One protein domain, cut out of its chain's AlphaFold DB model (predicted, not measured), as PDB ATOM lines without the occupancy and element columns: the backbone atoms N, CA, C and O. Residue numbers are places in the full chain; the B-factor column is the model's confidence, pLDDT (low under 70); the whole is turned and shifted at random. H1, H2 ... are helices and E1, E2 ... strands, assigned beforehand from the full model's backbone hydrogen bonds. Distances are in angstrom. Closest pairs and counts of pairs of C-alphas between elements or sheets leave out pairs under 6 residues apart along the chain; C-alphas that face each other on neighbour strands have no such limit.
ATOM      1  N   HIS A 111      38.688  63.325  28.625       93.69
ATOM      2  CA  HIS A 111      39.350  62.559  29.681       93.69
ATOM      3  C   HIS A 111      40.883  62.609  29.622       93.69
ATOM      4  O   HIS A 111      41.533  62.463  30.655       93.69
ATOM      5  N   ASN A 112      41.487  62.876  28.456       93.25
ATOM      6  CA  ASN A 112      42.924  63.159  28.399       93.25
ATOM      7  C   ASN A 112      43.248  64.467  29.118       93.25
ATOM      8  O   ASN A 112      44.206  64.524  29.880       93.25
ATOM      9  N   PHE A 113      42.430  65.501  28.920       96.06
ATOM     10  CA  PHE A 113      42.599  66.767  29.627       96.06
ATOM     11  C   PHE A 113      42.269  66.655  31.116       96.06
ATOM     12  O   PHE A 113      42.945  67.295  31.912       96.06
ATOM     13  N   ILE A 114      41.311  65.805  31.510       97.88
ATOM     14  CA  ILE A 114      41.070  65.483  32.927       97.88
ATOM     15  C   ILE A 114      42.324  64.872  33.565       97.88
ATOM     16  O   ILE A 114      42.740  65.330  34.627       97.88
ATOM     17  N   TRP A 115      42.968  63.897  32.910       97.50
ATOM     18  CA  TRP A 115      44.233  63.336  33.396       97.50
ATOM     19  C   TRP A 115      45.330  64.390  33.507       97.50
ATOM     20  O   TRP A 115      45.964  64.495  34.553       97.50
ATOM     21  N   LEU A 116      45.538  65.199  32.464       97.75
ATOM     22  CA  LEU A 116      46.542  66.263  32.502       97.75
ATOM     23  C   LEU A 116      46.263  67.267  33.628       97.75
ATOM     24  O   LEU A 116      47.190  67.640  34.337       97.75
ATOM     25  N   ALA A 117      45.006  67.669  33.831       98.06
ATOM     26  CA  ALA A 117      44.619  68.579  34.907       98.06
ATOM     27  C   ALA A 117      44.843  67.969  36.296       98.06
ATOM     28  O   ALA A 117      45.341  68.652  37.191       98.06
ATOM     29  N   LEU A 118      44.517  66.684  36.471       98.19
ATOM     30  CA  LEU A 118      44.730  65.970  37.725       98.19
ATOM     31  C   LEU A 118      46.218  65.875  38.062       98.19
ATOM     32  O   LEU A 118      46.619  66.274  39.152       98.19
ATOM     33  N   ILE A 119      47.036  65.397  37.118       97.69
ATOM     34  CA  ILE A 119      48.481  65.287  37.328       97.69
ATOM     35  C   ILE A 119      49.093  66.668  37.547       97.69
ATOM     36  O   ILE A 119      49.868  66.821  38.480       97.69
ATOM     37  N   TYR A 120      48.711  67.685  36.766       96.88
ATOM     38  CA  TYR A 120      49.168  69.060  36.978       96.88
ATOM     39  C   TYR A 120      48.905  69.526  38.411       96.88
ATOM     40  O   TYR A 120      49.842  69.910  39.106       96.88
ATOM     41  N   ARG A 121      47.656  69.418  38.882       94.94
ATOM     42  CA  ARG A 121      47.275  69.824  40.241       94.94
ATOM     43  C   ARG A 121      48.080  69.103  41.312       94.94
ATOM     44  O   ARG A 121      48.548  69.749  42.249       94.94
ATOM     45  N   CYS A 122      48.231  67.788  41.177       94.50
ATOM     46  CA  CYS A 122      48.998  66.994  42.127       94.50
ATOM     47  C   CYS A 122      50.499  67.313  42.072       94.50
ATOM     48  O   CYS A 122      51.131  67.345  43.117       94.50
ATOM     49  N   SER A 123      51.064  67.607  40.899       90.94
ATOM     50  CA  SER A 123      52.475  67.992  40.753       90.94
ATOM     51  C   SER A 123      52.776  69.396  41.281       90.94
ATOM     52  O   SER A 123      53.893  69.652  41.717       90.94
ATOM     53  N   THR A 124      51.810  70.320  41.253       89.81
ATOM     54  CA  THR A 124      51.993  71.695  41.756       89.81
ATOM     55  C   THR A 124      51.707  71.855  43.246       89.81
ATOM     56  O   THR A 124      51.920  72.933  43.791       89.81
ATOM     57  N   ASN A 125      51.197  70.816  43.910       90.88
ATOM     58  CA  ASN A 125      50.905  70.844  45.336       90.88
ATOM     59  C   ASN A 125      51.768  69.796  46.063       90.88
ATOM     60  O   ASN A 125      51.526  68.604  45.883       90.88
ATOM     61  N   PRO A 126      52.719  70.206  46.923       88.75
ATOM     62  CA  PRO A 126      53.647  69.284  47.584       88.75
ATOM     63  C   PRO A 126      52.961  68.281  48.524       88.75
ATOM     64  O   PRO A 126      53.554  67.258  48.864       88.75
ATOM     65  N   ALA A 127      51.713  68.539  48.931       92.56
ATOM     66  CA  ALA A 127      50.928  67.589  49.710       92.56
ATOM     67  C   ALA A 127      50.544  66.341  48.903       92.56
ATOM     68  O   ALA A 127      50.256  65.306  49.503       92.56
ATOM     69  N   PHE A 128      50.512  66.421  47.571       94.75
ATOM     70  CA  PHE A 128      50.027  65.344  46.719       94.75
ATOM     71  C   PHE A 128      51.152  64.531  46.079       94.75
ATOM     72  O   PHE A 128      52.204  65.044  45.708       94.75
ATOM     73  N   LYS A 129      50.892  63.236  45.893       94.69
ATOM     74  CA  LYS A 129      51.692  62.338  45.048       94.69
ATOM     75  C   LYS A 129      50.759  61.447  44.245       94.69
ATOM     76  O   LYS A 129      49.728  61.019  44.758       94.69
ATOM     77  N   VAL A 130      51.131  61.128  43.010       96.44
ATOM     78  CA  VAL A 130      50.364  60.205  42.163       96.44
ATOM     79  C   VAL A 130      51.238  59.012  41.825       96.44
ATOM     80  O   VAL A 130      52.281  59.172  41.196       96.44
ATOM     81  N   LYS A 131      50.817  57.822  42.248       95.44
ATOM     82  CA  LYS A 131      51.465  56.548  41.939       95.44
ATOM     83  C   LYS A 131      50.637  55.823  40.890       95.44
ATOM     84  O   LYS A 131      49.429  55.681  41.052       95.44
ATOM     85  N   PHE A 132      51.280  55.347  39.836       95.25
ATOM     86  CA  PHE A 132      50.669  54.469  38.851       95.25
ATOM     87  C   PHE A 132      51.249  53.067  38.986       95.25
ATOM     88  O   PHE A 132      52.465  52.892  39.011       95.25
ATOM     89  N   GLU A 133      50.363  52.083  39.074       93.81
ATOM     90  CA  GLU A 133      50.685  50.663  39.125       93.81
ATOM     91  C   GLU A 133      50.249  50.041  37.791       93.81
ATOM     92  O   GLU A 133      49.059  49.808  37.586       93.81
ATOM     93  N   PRO A 134      51.177  49.843  36.835       86.81
ATOM     94  CA  PRO A 134      50.847  49.423  35.467       86.81
ATOM     95  C   PRO A 134      50.534  47.927  35.311       86.81
ATOM     96  O   PRO A 134      49.977  47.545  34.277       86.81
ATOM     97  N   ALA A 135      50.886  47.097  36.301       85.50
ATOM     98  CA  ALA A 135      50.691  45.649  36.276       85.50
ATOM     99  C   ALA A 135      49.239  45.274  35.947       85.50
ATOM    100  O   ALA A 135      48.309  45.786  36.563       85.50
ATOM    101  N   ASP A 136      49.048  44.383  34.971       79.88
ATOM    102  CA  ASP A 136      47.729  44.108  34.376       79.88
ATOM    103  C   ASP A 136      46.686  43.638  35.398       79.88
ATOM    104  O   ASP A 136      45.518  44.009  35.293       79.88
ATOM    105  N   GLU A 137      47.122  42.881  36.404       79.69
ATOM    106  CA  GLU A 137      46.281  42.317  37.465       79.69
ATOM    107  C   GLU A 137      45.757  43.373  38.451       79.69
ATOM    108  O   GLU A 137      44.687  43.204  39.026       79.69
ATOM    109  N   ILE A 138      46.489  44.479  38.631       79.00
ATOM    110  CA  ILE A 138      46.228  45.490  39.678       79.00
ATOM    111  C   ILE A 138      45.984  46.880  39.067       79.00
ATOM    112  O   ILE A 138      45.747  47.839  39.790       79.00
ATOM    113  N   ARG A 139      46.034  47.008  37.735       88.44
ATOM    114  CA  ARG A 139      46.213  48.270  37.008       88.44
ATOM    115  C   ARG A 139      45.376  49.431  37.567       88.44
ATOM    116  O   ARG A 139      44.195  49.564  37.243       88.44
ATOM    117  N   LYS A 140      46.015  50.304  38.353       94.00
ATOM    118  CA  LYS A 140      45.362  51.401  39.083       94.00
ATOM    119  C   LYS A 140      46.271  52.604  39.269       94.00
ATOM    120  O   LYS A 140      47.491  52.523  39.133       94.00
ATOM    121  N   VAL A 141      45.658  53.731  39.602       96.50
ATOM    122  CA  VAL A 141      46.359  54.956  39.982       96.50
ATOM    123  C   VAL A 141      45.936  55.343  41.387       96.50
ATOM    124  O   VAL A 141      44.751  55.548  41.638       96.50
ATOM    125  N   THR A 142      46.902  55.485  42.283       97.44
ATOM    126  CA  THR A 142      46.678  55.890  43.669       97.44
ATOM    127  C   THR A 142      47.152  57.320  43.861       97.44
ATOM    128  O   THR A 142      48.300  57.664  43.566       97.44
ATOM    129  N   ILE A 143      46.261  58.164  44.367       97.50
ATOM    130  CA  ILE A 143      46.554  59.543  44.736       97.50
ATOM    131  C   ILE A 143      46.742  59.579  46.241       97.50
ATOM    132  O   ILE A 143      45.851  59.186  46.995       97.50
ATOM    133  N   TYR A 144      47.886  60.085  46.667       97.12
ATOM    134  CA  TYR A 144      48.196  60.309  48.067       97.12
ATOM    135  C   TYR A 144      48.084  61.795  48.387       97.12
ATOM    136  O   TYR A 144      48.504  62.622  47.580       97.12
ATOM    137  N   MET A 145      47.579  62.119  49.575       96.56
ATOM    138  CA  MET A 145      47.619  63.449  50.179       96.56
ATOM    139  C   MET A 145      48.259  63.317  51.564       96.56
ATOM    140  O   MET A 145      47.793  62.526  52.377       96.56
ATOM    141  N   HIS A 146      49.356  64.033  51.826       93.56
ATOM    142  CA  HIS A 146      50.161  63.895  53.051       93.56
ATOM    143  C   HIS A 146      50.528  62.429  53.369       93.56
ATOM    144  O   HIS A 146      50.454  61.978  54.506       93.56
ATOM    145  N   ASN A 147      50.912  61.672  52.331       90.62
ATOM    146  CA  ASN A 147      51.224  60.234  52.369       90.62
ATOM    147  C   ASN A 147      50.058  59.295  52.753       90.62
ATOM    148  O   ASN A 147      50.263  58.086  52.813       90.62
ATOM    149  N   GLN A 148      48.840  59.802  52.942       95.81
ATOM    150  CA  GLN A 148      47.637  58.982  53.103       95.81
ATOM    151  C   GLN A 148      46.946  58.783  51.757       95.81
ATOM    152  O   GLN A 148      46.999  59.665  50.899       95.81
ATOM    153  N   ILE A 149      46.297  57.632  51.559       97.50
ATOM    154  CA  ILE A 149      45.508  57.385  50.348       97.50
ATOM    155  C   ILE A 149      44.332  58.363  50.346       97.50
ATOM    156  O   ILE A 149      43.467  58.312  51.213       97.50
ATOM    157  N   PHE A 150      44.322  59.259  49.365       97.06
ATOM    158  CA  PHE A 150      43.236  60.203  49.138       97.06
ATOM    159  C   PHE A 150      42.173  59.599  48.219       97.06
ATOM    160  O   PHE A 150      40.980  59.736  48.471       97.06
ATOM    161  N   ALA A 151      42.607  58.945  47.140       97.31
ATOM    162  CA  ALA A 151      41.716  58.291  46.193       97.31
ATOM    163  C   ALA A 151      42.447  57.232  45.366       97.31
ATOM    164  O   ALA A 151      43.653  57.334  45.127       97.31
ATOM    165  N   GLU A 152      41.681  56.277  44.850       97.00
ATOM    166  CA  GLU A 152      42.133  55.328  43.839       97.00
ATOM    167  C   GLU A 152      41.301  55.480  42.562       97.00
ATOM    168  O   GLU A 152      40.094  55.736  42.605       97.00
ATOM    169  N   ILE A 153      41.961  55.341  41.415       96.81
ATOM    170  CA  ILE A 153      41.334  55.325  40.098       96.81
ATOM    171  C   ILE A 153      41.587  53.958  39.471       96.81
ATOM    172  O   ILE A 153      42.724  53.622  39.129       96.81
ATOM    173  N   THR A 154      40.517  53.181  39.320       93.50
ATOM    174  CA  THR A 154      40.554  51.780  38.860       93.50
ATOM    175  C   THR A 154      39.785  51.561  37.555       93.50
ATOM    176  O   THR A 154      39.865  50.489  36.953       93.50
ATOM    177  N   ASN A 155      39.066  52.579  37.062       93.81
ATOM    178  CA  ASN A 155      38.337  52.494  35.799       93.81
ATOM    179  C   ASN A 155      39.300  52.220  34.625       93.81
ATOM    180  O   ASN A 155      40.179  53.024  34.295       93.81
ATOM    181  N   LYS A 156      39.116  51.077  33.953       90.19
ATOM    182  CA  LYS A 156      40.027  50.594  32.901       90.19
ATOM    183  C   LYS A 156      40.105  51.533  31.695       90.19
ATOM    184  O   LYS A 156      41.186  51.701  31.128       90.19
ATOM    185  N   LEU A 157      38.987  52.142  31.285       90.25
ATOM    186  CA  LEU A 157      38.958  53.076  30.155       90.25
ATOM    187  C   LEU A 157      39.742  54.340  30.489       90.25
ATOM    188  O   LEU A 157      40.559  54.794  29.687       90.25
ATOM    189  N   SER A 158      39.555  54.852  31.702       92.62
ATOM    190  CA  SER A 158      40.304  55.981  32.233       92.62
ATOM    191  C   SER A 158      41.803  55.720  32.251       92.62
ATOM    192  O   SER A 158      42.569  56.488  31.667       92.62
ATOM    193  N   VAL A 159      42.240  54.598  32.824       92.25
ATOM    194  CA  VAL A 159      43.670  54.276  32.905       92.25
ATOM    195  C   VAL A 159      44.288  54.068  31.514       92.25
ATOM    196  O   VAL A 159      45.423  54.478  31.277       92.25
ATOM    197  N   ARG A 160      43.542  53.542  30.531       88.88
ATOM    198  CA  ARG A 160      44.002  53.515  29.126       88.88
ATOM    199  C   ARG A 160      44.279  54.920  28.575       88.88
ATOM    200  O   ARG A 160      45.222  55.093  27.804       88.88
ATOM    201  N   ARG A 161      43.494  55.935  28.963       90.50
ATOM    202  CA  ARG A 161      43.741  57.338  28.573       90.50
ATOM    203  C   ARG A 161      44.995  57.909  29.234       90.50
ATOM    204  O   ARG A 161      45.728  58.626  28.559       90.50
ATOM    205  N   LEU A 162      45.281  57.538  30.482       93.12
ATOM    206  CA  LEU A 162      46.536  57.890  31.151       93.12
ATOM    207  C   LEU A 162      47.752  57.283  30.447       93.12
ATOM    208  O   LEU A 162      48.699  58.005  30.147       93.12
ATOM    209  N   ILE A 163      47.720  55.978  30.156       89.06
ATOM    210  CA  ILE A 163      48.824  55.282  29.477       89.06
ATOM    211  C   ILE A 163      49.152  55.983  28.163       89.06
ATOM    212  O   ILE A 163      50.311  56.243  27.868       89.06
ATOM    213  N   ALA A 164      48.141  56.376  27.398       87.25
ATOM    214  CA  ALA A 164      48.381  57.140  26.189       87.25
ATOM    215  C   ALA A 164      49.052  58.499  26.434       87.25
ATOM    216  O   ALA A 164      49.944  58.880  25.685       87.25
ATOM    217  N   SER A 165      48.664  59.227  27.482       91.62
ATOM    218  CA  SER A 165      49.333  60.475  27.863       91.62
ATOM    219  C   SER A 165      50.793  60.259  28.298       91.62
ATOM    220  O   SER A 165      51.619  61.139  28.051       91.62
ATOM    221  N   LEU A 166      51.128  59.099  28.878       90.00
ATOM    222  CA  LEU A 166      52.509  58.681  29.168       90.00
ATOM    223  C   LEU A 166      53.288  58.370  27.883       90.00
ATOM    224  O   LEU A 166      54.373  58.903  27.666       90.00
ATOM    225  N   LEU A 167      52.708  57.564  26.989       86.56
ATOM    226  CA  LEU A 167      53.313  57.201  25.702       86.56
ATOM    227  C   LEU A 167      53.552  58.423  24.808       86.56
ATOM    228  O   LEU A 167      54.551  58.491  24.093       86.56
ATOM    229  N   MET A 168      52.668  59.417  24.894       87.31
ATOM    230  CA  MET A 168      52.812  60.707  24.224       87.31
ATOM    231  C   MET A 168      53.760  61.667  24.957       87.31
ATOM    232  O   MET A 168      53.849  62.811  24.548       87.31
ATOM    233  N   GLY A 169      54.432  61.275  26.044       89.06
ATOM    234  CA  GLY A 169      55.384  62.142  26.753       89.06
ATOM    235  C   GLY A 169      54.764  63.401  27.381       89.06
ATOM    236  O   GLY A 169      55.467  64.370  27.668       89.06
ATOM    237  N   LEU A 170      53.444  63.423  27.592       92.44
ATOM    238  CA  LEU A 170      52.738  64.538  28.239       92.44
ATOM    239  C   LEU A 170      52.785  64.426  29.767       92.44
ATOM    240  O   LEU A 170      52.773  65.424  30.484       92.44
ATOM    241  N   ILE A 171      52.845  63.194  30.254       92.94
ATOM    242  CA  ILE A 171      53.083  62.840  31.649       92.94
ATOM    243  C   ILE A 171      54.383  62.041  31.653       92.94
ATOM    244  O   ILE A 171      54.596  61.213  30.768       92.94
ATOM    245  N   TYR A 172      55.254  62.299  32.618       87.69
ATOM    246  CA  TYR A 172      56.484  61.543  32.805       87.69
ATOM    247  C   TYR A 172      56.466  60.835  34.150       87.69
ATOM    248  O   TYR A 172      55.903  61.327  35.131       87.69
ATOM    249  N   SER A 173      57.090  59.665  34.189       80.50
ATOM    250  CA  SER A 173      57.460  59.033  35.443       80.50
ATOM    251  C   SER A 173      58.741  59.669  35.978       80.50
ATOM    252  O   SER A 173      59.617  60.053  35.210       80.50
ATOM    253  N   ASN A 174      58.898  59.735  37.299       72.31
ATOM    254  CA  ASN A 174      60.190  60.050  37.926       72.31
ATOM    255  C   ASN A 174      61.299  59.023  37.596       72.31
ATOM    256  O   ASN A 174      62.462  59.240  37.923       72.31
ATOM    257  N   SER A 175      60.938  57.915  36.952       61.31
ATOM    258  CA  SER A 175      61.816  56.921  36.342       61.31
ATOM    259  C   SER A 175      61.769  56.970  34.808       61.31
ATOM    260  O   SER A 175      60.899  57.616  34.228       61.31
ATOM    261  N   HIS A 176      62.647  56.227  34.129       69.50
ATOM    262  CA  HIS A 176      62.564  56.046  32.674       69.50
ATOM    263  C   HIS A 176      61.223  55.402  32.258       69.50
ATOM    264  O   HIS A 176      60.663  54.606  33.021       69.50
ATOM    265  N   ILE A 177      60.721  55.726  31.057       71.12
ATOM    266  CA  ILE A 177      59.438  55.213  30.531       71.12
ATOM    267  C   ILE A 177      59.407  53.674  30.486       71.12
ATOM    268  O   ILE A 177      58.351  53.074  30.675       71.12
ATOM    269  N   ASP A 178      60.573  53.033  30.344       69.00
ATOM    270  CA  ASP A 178      60.739  51.574  30.342       69.00
ATOM    271  C   ASP A 178      60.136  50.897  31.571       69.00
ATOM    272  O   ASP A 178      59.604  49.801  31.453       69.00
ATOM    273  N   ARG A 179      60.117  51.550  32.739       70.12
ATOM    274  CA  ARG A 179      59.503  50.965  33.942       70.12
ATOM    275  C   ARG A 179      58.009  50.703  33.793       70.12
ATOM    276  O   ARG A 179      57.503  49.726  34.331       70.12
ATOM    277  N   ILE A 180      57.310  51.523  33.011       70.38
ATOM    278  CA  ILE A 180      55.891  51.298  32.709       70.38
ATOM    279  C   ILE A 180      55.730  50.050  31.834       70.38
ATOM    280  O   ILE A 180      54.812  49.263  32.056       70.38
ATOM    281  N   TYR A 181      56.645  49.831  30.885       70.94
ATOM    282  CA  TYR A 181      56.687  48.615  30.067       70.94
ATOM    283  C   TYR A 181      57.065  47.375  30.883       70.94
ATOM    284  O   TYR A 181      56.484  46.311  30.684       70.94
ATOM    285  N   LEU A 182      57.980  47.534  31.841       72.69
ATOM    286  CA  LEU A 182      58.388  46.507  32.804       72.69
ATOM    287  C   LEU A 182      57.355  46.277  33.915       72.69
ATOM    288  O   LEU A 182      57.581  45.472  34.812       72.69
ATOM    289  N   LYS A 183      56.201  46.949  33.844       82.56
ATOM    290  CA  LYS A 183      55.090  46.827  34.791       82.56
ATOM    291  C   LYS A 183      55.457  47.193  36.241       82.56
ATOM    292  O   LYS A 183      54.785  46.769  37.179       82.56
ATOM    293  N   GLU A 184      56.460  48.044  36.427       85.19
ATOM    294  CA  GLU A 184      56.883  48.523  37.740       85.19
ATOM    295  C   GLU A 184      56.080  49.759  38.180       85.19
ATOM    296  O   GLU A 184      55.755  50.616  37.351       85.19
ATOM    297  N   PRO A 185      55.776  49.910  39.482       88.56
ATOM    298  CA  PRO A 185      55.128  51.113  39.982       88.56
ATOM    299  C   PRO A 185      55.976  52.375  39.785       88.56
ATOM    300  O   PRO A 185      57.175  52.386  40.067       88.56
ATOM    301  N   VAL A 186      55.334  53.469  39.375       91.19
ATOM    302  CA  VAL A 186      56.004  54.748  39.089       91.19
ATOM    303  C   VAL A 186      55.262  55.933  39.698       91.19
ATOM    304  O   VAL A 186      54.035  55.919  39.795       91.19
ATOM    305  N   PHE A 187      55.990  56.989  40.073       92.38
ATOM    306  CA  PHE A 187      55.364  58.261  40.432       92.38
ATOM    307  C   PHE A 187      55.249  59.151  39.207       92.38
ATOM    308  O   PHE A 187      56.194  59.280  38.429       92.38
ATOM    309  N   LEU A 188      54.085  59.770  39.049       94.81
ATOM    310  CA  LEU A 188      53.737  60.542  37.868       94.81
ATOM    311  C   LEU A 188      53.870  62.039  38.108       94.81
ATOM    312  O   LEU A 188      53.467  62.551  39.150       94.81
ATOM    313  N   ASN A 189      54.366  62.732  37.090       93.56
ATOM    314  CA  ASN A 189      54.427  64.182  37.020       93.56
ATOM    315  C   ASN A 189      54.077  64.678  35.616       93.56
ATOM    316  O   ASN A 189      54.165  63.940  34.635       93.56
ATOM    317  N   ILE A 190      53.672  65.940  35.496       94.31
ATOM    318  CA  ILE A 190      53.336  66.532  34.195       94.31
ATOM    319  C   ILE A 190      54.574  67.120  33.510       94.31
ATOM    320  O   ILE A 190      55.345  67.850  34.129       94.31
ATOM    321  N   THR A 191      54.772  66.849  32.218       92.94
ATOM    322  CA  THR A 191      55.890  67.457  31.474       92.94
ATOM    323  C   THR A 191      55.590  68.914  31.101       92.94
ATOM    324  O   THR A 191      54.422  69.311  31.028       92.94
ATOM    325  N   PRO A 192      56.610  69.724  30.753       93.44
ATOM    326  CA  PRO A 192      56.387  71.042  30.155       93.44
ATOM    327  C   PRO A 192      55.481  71.006  28.916       93.44
ATOM    328  O   PRO A 192      54.630  71.879  28.738       93.44
ATOM    329  N   SER A 193      55.611  69.970  28.080       93.81
ATOM    330  CA  SER A 193      54.724  69.749  26.931       93.81
ATOM    331  C   SER A 193      53.301  69.394  27.366       93.81
ATOM    332  O   SER A 193      52.354  69.944  26.809       93.81
ATOM    333  N   GLY A 194      53.133  68.558  28.396       95.38
ATOM    334  CA  GLY A 194      51.832  68.264  28.999       95.38
ATOM    335  C   GLY A 194      51.112  69.513  29.499       95.38
ATOM    336  O   GLY A 194      49.931  69.691  29.208       95.38
ATOM    337  N   MET A 195      51.826  70.425  30.167       96.50
ATOM    338  CA  MET A 195      51.270  71.708  30.618       96.50
ATOM    339  C   MET A 195      50.838  72.599  29.448       96.50
ATOM    340  O   MET A 195      49.747  73.165  29.472       96.50
ATOM    341  N   LYS A 196      51.658  72.704  28.391       96.88
ATOM    342  CA  LYS A 196      51.299  73.463  27.180       96.88
ATOM    343  C   LYS A 196      50.062  72.888  26.493       96.88
ATOM    344  O   LYS A 196      49.188  73.650  26.093       96.88
ATOM    345  N   ILE A 197      49.960  71.561  26.403       95.50
ATOM    346  CA  ILE A 197      48.785  70.882  25.847       95.50
ATOM    347  C   ILE A 197      47.555  71.119  26.723       95.50
ATOM    348  O   ILE A 197      46.518  71.495  26.188       95.50
ATOM    349  N   LEU A 198      47.662  70.990  28.049       97.12
ATOM    350  CA  LEU A 198      46.570  71.290  28.978       97.12
ATOM    351  C   LEU A 198      46.065  72.733  28.815       97.12
ATOM    352  O   LEU A 198      44.863  72.960  28.716       97.12
ATOM    353  N   ASN A 199      46.975  73.701  28.706       96.56
ATOM    354  CA  ASN A 199      46.629  75.106  28.480       96.56
ATOM    355  C   ASN A 199      46.027  75.381  27.098       96.56
ATOM    356  O   ASN A 199      45.367  76.401  26.914       96.56
ATOM    357  N   TYR A 200      46.213  74.470  26.144       95.31
ATOM    358  CA  TYR A 200      45.602  74.539  24.822       95.31
ATOM    359  C   TYR A 200      44.149  74.029  24.799       95.31
ATOM    360  O   TYR A 200      43.486  74.131  23.768       95.31
ATOM    361  N   PHE A 201      43.622  73.519  25.922       95.19
ATOM    362  CA  PHE A 201      42.250  73.013  26.028       95.19
ATOM    363  C   PHE A 201      41.175  73.950  25.437       95.19
ATOM    364  O   PHE A 201      40.365  73.447  24.653       95.19
ATOM    365  N   PRO A 202      41.154  75.276  25.706       93.81
ATOM    366  CA  PRO A 202      40.114  76.157  25.168       93.81
ATOM    367  C   PRO A 202      40.035  76.139  23.638       93.81
ATOM    368  O   PRO A 202      38.944  76.117  23.078       93.81
ATOM    369  N   GLU A 203      41.174  76.054  22.948       93.00
ATOM    370  CA  GLU A 203      41.217  75.977  21.482       93.00
ATOM    371  C   GLU A 203      40.705  74.636  20.948       93.00
ATOM    372  O   GLU A 203      40.101  74.569  19.881       93.00
ATOM    373  N   VAL A 204      40.909  73.564  21.711       90.50
ATOM    374  CA  VAL A 204      40.496  72.202  21.354       90.50
ATOM    375  C   VAL A 204      39.007  71.984  21.616       90.50
ATOM    376  O   VAL A 204      38.331  71.318  20.830       90.50
ATOM    377  N   SER A 205      38.494  72.565  22.701       92.25
ATOM    378  CA  SER A 205      37.109  72.414  23.157       92.25
ATOM    379  C   SER A 205      36.074  72.906  22.144       92.25
ATOM    380  O   SER A 205      35.020  72.291  22.019       92.25
ATOM    381  N   LYS A 206      36.423  73.911  21.323       91.12
ATOM    382  CA  LYS A 206      35.601  74.442  20.216       91.12
ATOM    383  C   LYS A 206      35.199  73.379  19.185       91.12
ATOM    384  O   LYS A 206      34.246  73.564  18.440       91.12
ATOM    385  N   TYR A 207      35.941  72.275  19.125       86.94
ATOM    386  CA  TYR A 207      35.710  71.160  18.205       86.94
ATOM    387  C   TYR A 207      35.117  69.923  18.908       86.94
ATOM    388  O   TYR A 207      35.029  68.842  18.314       86.94
ATOM    389  N   GLY A 208      34.789  70.031  20.197       82.69
ATOM    390  CA  GLY A 208      34.070  69.015  20.958       82.69
ATOM    391  C   GLY A 208      32.563  69.146  20.750       82.69
ATOM    392  O   GLY A 208      32.034  70.248  20.734       82.69
ATOM    393  N   THR A 209      31.871  68.021  20.585       78.56
ATOM    394  CA  THR A 209      30.412  67.988  20.362       78.56
ATOM    395  C   THR A 209      29.612  67.625  21.616       78.56
ATOM    396  O   THR A 209      28.399  67.786  21.639       78.56
ATOM    397  N   ASP A 210      30.280  67.133  22.662       83.06
ATOM    398  CA  ASP A 210      29.665  66.735  23.935       83.06
ATOM    399  C   ASP A 210      29.666  67.910  24.932       83.06
ATOM    400  O   ASP A 210      30.647  68.653  25.023       83.06
ATOM    401  N   ARG A 211      28.600  68.036  25.737       82.56
ATOM    402  CA  ARG A 211      28.463  68.997  26.845       82.56
ATOM    403  C   ARG A 211      29.641  68.957  27.819       82.56
ATOM    404  O   ARG A 211      29.972  69.988  28.399       82.56
ATOM    405  N   ARG A 212      30.309  67.807  27.979       85.75
ATOM    406  CA  ARG A 212      31.516  67.683  28.823       85.75
ATOM    407  C   ARG A 212      32.610  68.693  28.440       85.75
ATOM    408  O   ARG A 212      33.338  69.148  29.313       85.75
ATOM    409  N   TRP A 213      32.700  69.098  27.170       89.50
ATOM    410  CA  TRP A 213      33.711  70.046  26.682       89.50
ATOM    411  C   TRP A 213      33.496  71.499  27.119       89.50
ATOM    412  O   TRP A 213      34.407  72.304  26.949       89.50
ATOM    413  N   ILE A 214      32.340  71.829  27.703       88.38
ATOM    414  CA  ILE A 214      32.037  73.178  28.205       88.38
ATOM    415  C   ILE A 214      32.900  73.510  29.430       88.38
ATOM    416  O   ILE A 214      33.324  74.649  29.612       88.38
ATOM    417  N   THR A 215      33.184  72.515  30.271       92.88
ATOM    418  CA  THR A 215      33.872  72.733  31.545       92.88
ATOM    419  C   THR A 215      35.374  72.559  31.392       92.88
ATOM    420  O   THR A 215      35.843  71.446  31.153       92.88
ATOM    421  N   ASP A 216      36.140  73.629  31.609       95.56
ATOM    422  CA  ASP A 216      37.603  73.564  31.611       95.56
ATOM    423  C   ASP A 216      38.126  72.683  32.765       95.56
ATOM    424  O   ASP A 216      37.922  73.020  33.938       95.56
ATOM    425  N   PRO A 217      38.837  71.575  32.468       96.50
ATOM    426  CA  PRO A 217      39.395  70.678  33.477       96.50
ATOM    427  C   PRO A 217      40.285  71.360  34.515       96.50
ATOM    428  O   PRO A 217      40.351  70.911  35.658       96.50
ATOM    429  N   ARG A 218      40.959  72.458  34.154       96.06
ATOM    430  CA  ARG A 218      41.858  73.193  35.057       96.06
ATOM    431  C   ARG A 218      41.107  73.839  36.222       96.06
ATOM    432  O   ARG A 218      41.673  74.009  37.301       96.06
ATOM    433  N   LEU A 219      39.829  74.158  36.019       95.81
ATOM    434  CA  LEU A 219      38.966  74.797  37.014       95.81
ATOM    435  C   LEU A 219      38.327  73.792  37.983       95.81
ATOM    436  O   LEU A 219      37.736  74.182  38.987       95.81
ATOM    437  N   LEU A 220      38.444  72.491  37.711       96.25
ATOM    438  CA  LEU A 220      37.882  71.444  38.557       96.25
ATOM    439  C   LEU A 220      38.765  71.167  39.778       96.25
ATOM    440  O   LEU A 220      39.985  71.312  39.738       96.25
ATOM    441  N   THR A 221      38.141  70.735  40.875       95.44
ATOM    442  CA  THR A 221      38.850  70.271  42.076       95.44
ATOM    443  C   THR A 221      39.395  68.858  41.874       95.44
ATOM    444  O   THR A 221      38.875  68.100  41.054       95.44
ATOM    445  N   THR A 222      40.398  68.459  42.664       95.50
ATOM    446  CA  THR A 222      40.956  67.093  42.635       95.50
ATOM    447  C   THR A 222      39.861  66.033  42.800       95.50
ATOM    448  O   THR A 222      39.807  65.094  42.014       95.50
ATOM    449  N   THR A 223      38.921  66.223  43.734       96.38
ATOM    450  CA  THR A 223      37.777  65.316  43.942       96.38
ATOM    451  C   THR A 223      36.890  65.189  42.701       96.38
ATOM    452  O   THR A 223      36.518  64.079  42.326       96.38
ATOM    453  N   LYS A 224      36.577  66.303  42.023       97.25
ATOM    454  CA  LYS A 224      35.774  66.280  40.787       97.25
ATOM    455  C   LYS A 224      36.510  65.571  39.652       97.25
ATOM    456  O   LYS A 224      35.904  64.776  38.944       97.25
ATOM    457  N   LEU A 225      37.811  65.822  39.504       97.50
ATOM    458  CA  LEU A 225      38.646  65.157  38.502       97.50
ATOM    459  C   LEU A 225      38.686  63.638  38.735       97.50
ATOM    460  O   LEU A 225      38.432  62.878  37.807       97.50
ATOM    461  N   VAL A 226      38.918  63.197  39.977       97.38
ATOM    462  CA  VAL A 226      38.877  61.775  40.371       97.38
ATOM    463  C   VAL A 226      37.517  61.152  40.069       97.38
ATOM    464  O   VAL A 226      37.452  60.079  39.475       97.38
ATOM    465  N   SER A 227      36.431  61.832  40.444       97.12
ATOM    466  CA  SER A 227      35.069  61.356  40.195       97.12
ATOM    467  C   SER A 227      34.808  61.150  38.699       97.12
ATOM    468  O   SER A 227      34.342  60.081  38.314       97.12
ATOM    469  N   ILE A 228      35.187  62.101  37.838       96.44
ATOM    470  CA  ILE A 228      35.042  61.952  36.380       96.44
ATOM    471  C   ILE A 228      35.855  60.757  35.867       96.44
ATOM    472  O   ILE A 228      35.366  59.997  35.039       96.44
ATOM    473  N   LEU A 229      37.085  60.570  36.356       96.62
ATOM    474  CA  LEU A 229      37.952  59.475  35.913       96.62
ATOM    475  C   LEU A 229      37.464  58.092  36.355       96.62
ATOM    476  O   LEU A 229      37.776  57.125  35.670       96.62
ATOM    477  N   ASN A 230      36.726  57.978  37.456       96.06
ATOM    478  CA  ASN A 230      36.155  56.700  37.888       96.06
ATOM    479  C   ASN A 230      34.820  56.370  37.208       96.06
ATOM    480  O   ASN A 230      34.514  55.193  37.029       96.06
ATOM    481  N   ASN A 231      34.079  57.382  36.754       92.56
ATOM    482  CA  ASN A 231      32.750  57.244  36.148       92.56
ATOM    483  C   ASN A 231      32.770  57.469  34.625       92.56
ATOM    484  O   ASN A 231      31.896  58.134  34.073       92.56
ATOM    485  N   ILE A 232      33.810  56.980  33.942       86.75
ATOM    486  CA  ILE A 232      33.840  56.970  32.475       86.75
ATOM    487  C   ILE A 232      33.045  55.764  31.979       86.75
ATOM    488  O   ILE A 232      33.396  54.636  32.337       86.75
TER     489      ILE A 232
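Overview. This is residues 111 to 232 of the 233 residues of an uncharacterized protein of Lactobacillus reuteri I5007 (UniProt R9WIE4). A strongly twisted five-stranded sheet forms a wall at one end of the domain, and the longest helix, H1, stands up from it near the middle, with H2, H4 and H7 packed round H1. The short helices H5 and H6 lie at the far end from the sheet, and from there the chain folds back to H7, which packs on H1 and the edge strand E3. The printed part has 122 residues, with seven named helices and five named strands in the order H1 E1 E2 E3 H2 E4 H3 E5 H4 H5 H6 H7. The sheet runs E3 E2 E1 E5 E4, all antiparallel, and the class is mixed, helices and strands. The whole is compact, with a radius of gyration of the C-alphas of 13.6 A and spans of 38 by 27 by 27 A.

Along the chain. In the sheet, E1 is residues 128 to 133 and E2 residues 140 to 145, each 16.5 A from first to last C-alpha. E3 is residues 148 to 153, 14.9 A. E5 is residues 186 to 190, 13.0 A, and E4 is residues 171 to 173. H1, residues 111 to 124, is 19.7 A long and begins at C-alpha 111 at (39.350, 62.559, 29.681). H2 is residues 156 to 167, 16.5 A, H4 residues 192 to 199, 10.7 A, and H7 residues 222 to 230, 12.4 A, ending at C-alpha 230 at (36.155, 56.700, 37.888). The short helices are H3, residues 178 to 181, H5, residues 201 to 205, and H6, residues 211 to 214.

Arrangement. E1, E2 and E3 form a meander, each strand the antiparallel neighbour of the one before, and both E1 with E2 and E2 with E3 are hairpins. Within hydrogen-bond range are N 131 and O 142 at 2.8 A between E1 and E2, and N 143 and O 151 at 2.8 A between E2 and E3. E5 pairs in a staggered way: with E1 over residues 186 to 187, where N 186 and O 132 are 2.9 A apart, and with E4 over residues 188 to 190, where N 172 and O 189 are 2.8 A apart. H1 is on the sheet at a height of 7.8 A, over E5, and its line rises 45 degrees out of the local plane; the closest C-alphas of H1 and E5 are those of Tyr 120 and Ile 190, 5.6 A apart. H2 and H7 are on one face of the sheet, which gives two layers, helices and sheet. H1 is the hub, touching three helices. It touches H7 at a shallow tilt of 34 degrees, only just short of steep, opposite ways, closest at the C-alphas of Ile 114 and Leu 225, 6.1 A. It touches H2 with residues 111 to 116 alone, at a steep tilt of 66 degrees, the same way, closest at the C-alphas of Asn 112 and Arg 161, 5.9 A. It touches H4 at a steep tilt of 60 degrees, opposite ways, closest at the C-alphas of Phe 113 and Leu 198, 6.1 A. H3 and H4 only graze the sheet, while H5 and H6 are not on it. H5 and H6 are close but not clearly touching, the C-alphas of Ser 205 and Trp 213 being closest at 5.4 A. Every O i to N i+4 pair is within hydrogen-bond range in H1, H2, H4, H5 and H7; H3 and H6 are too short for such a pair.

Size, cuts and confidence. The C-alphas of Asn 147 and Tyr 207, the two farthest apart, are 39.1 A from each other. The printed part has no cut, and no link is long. The mean pLDDT of the printed part is 90.8; residues 175, 176 and 178 are under 70.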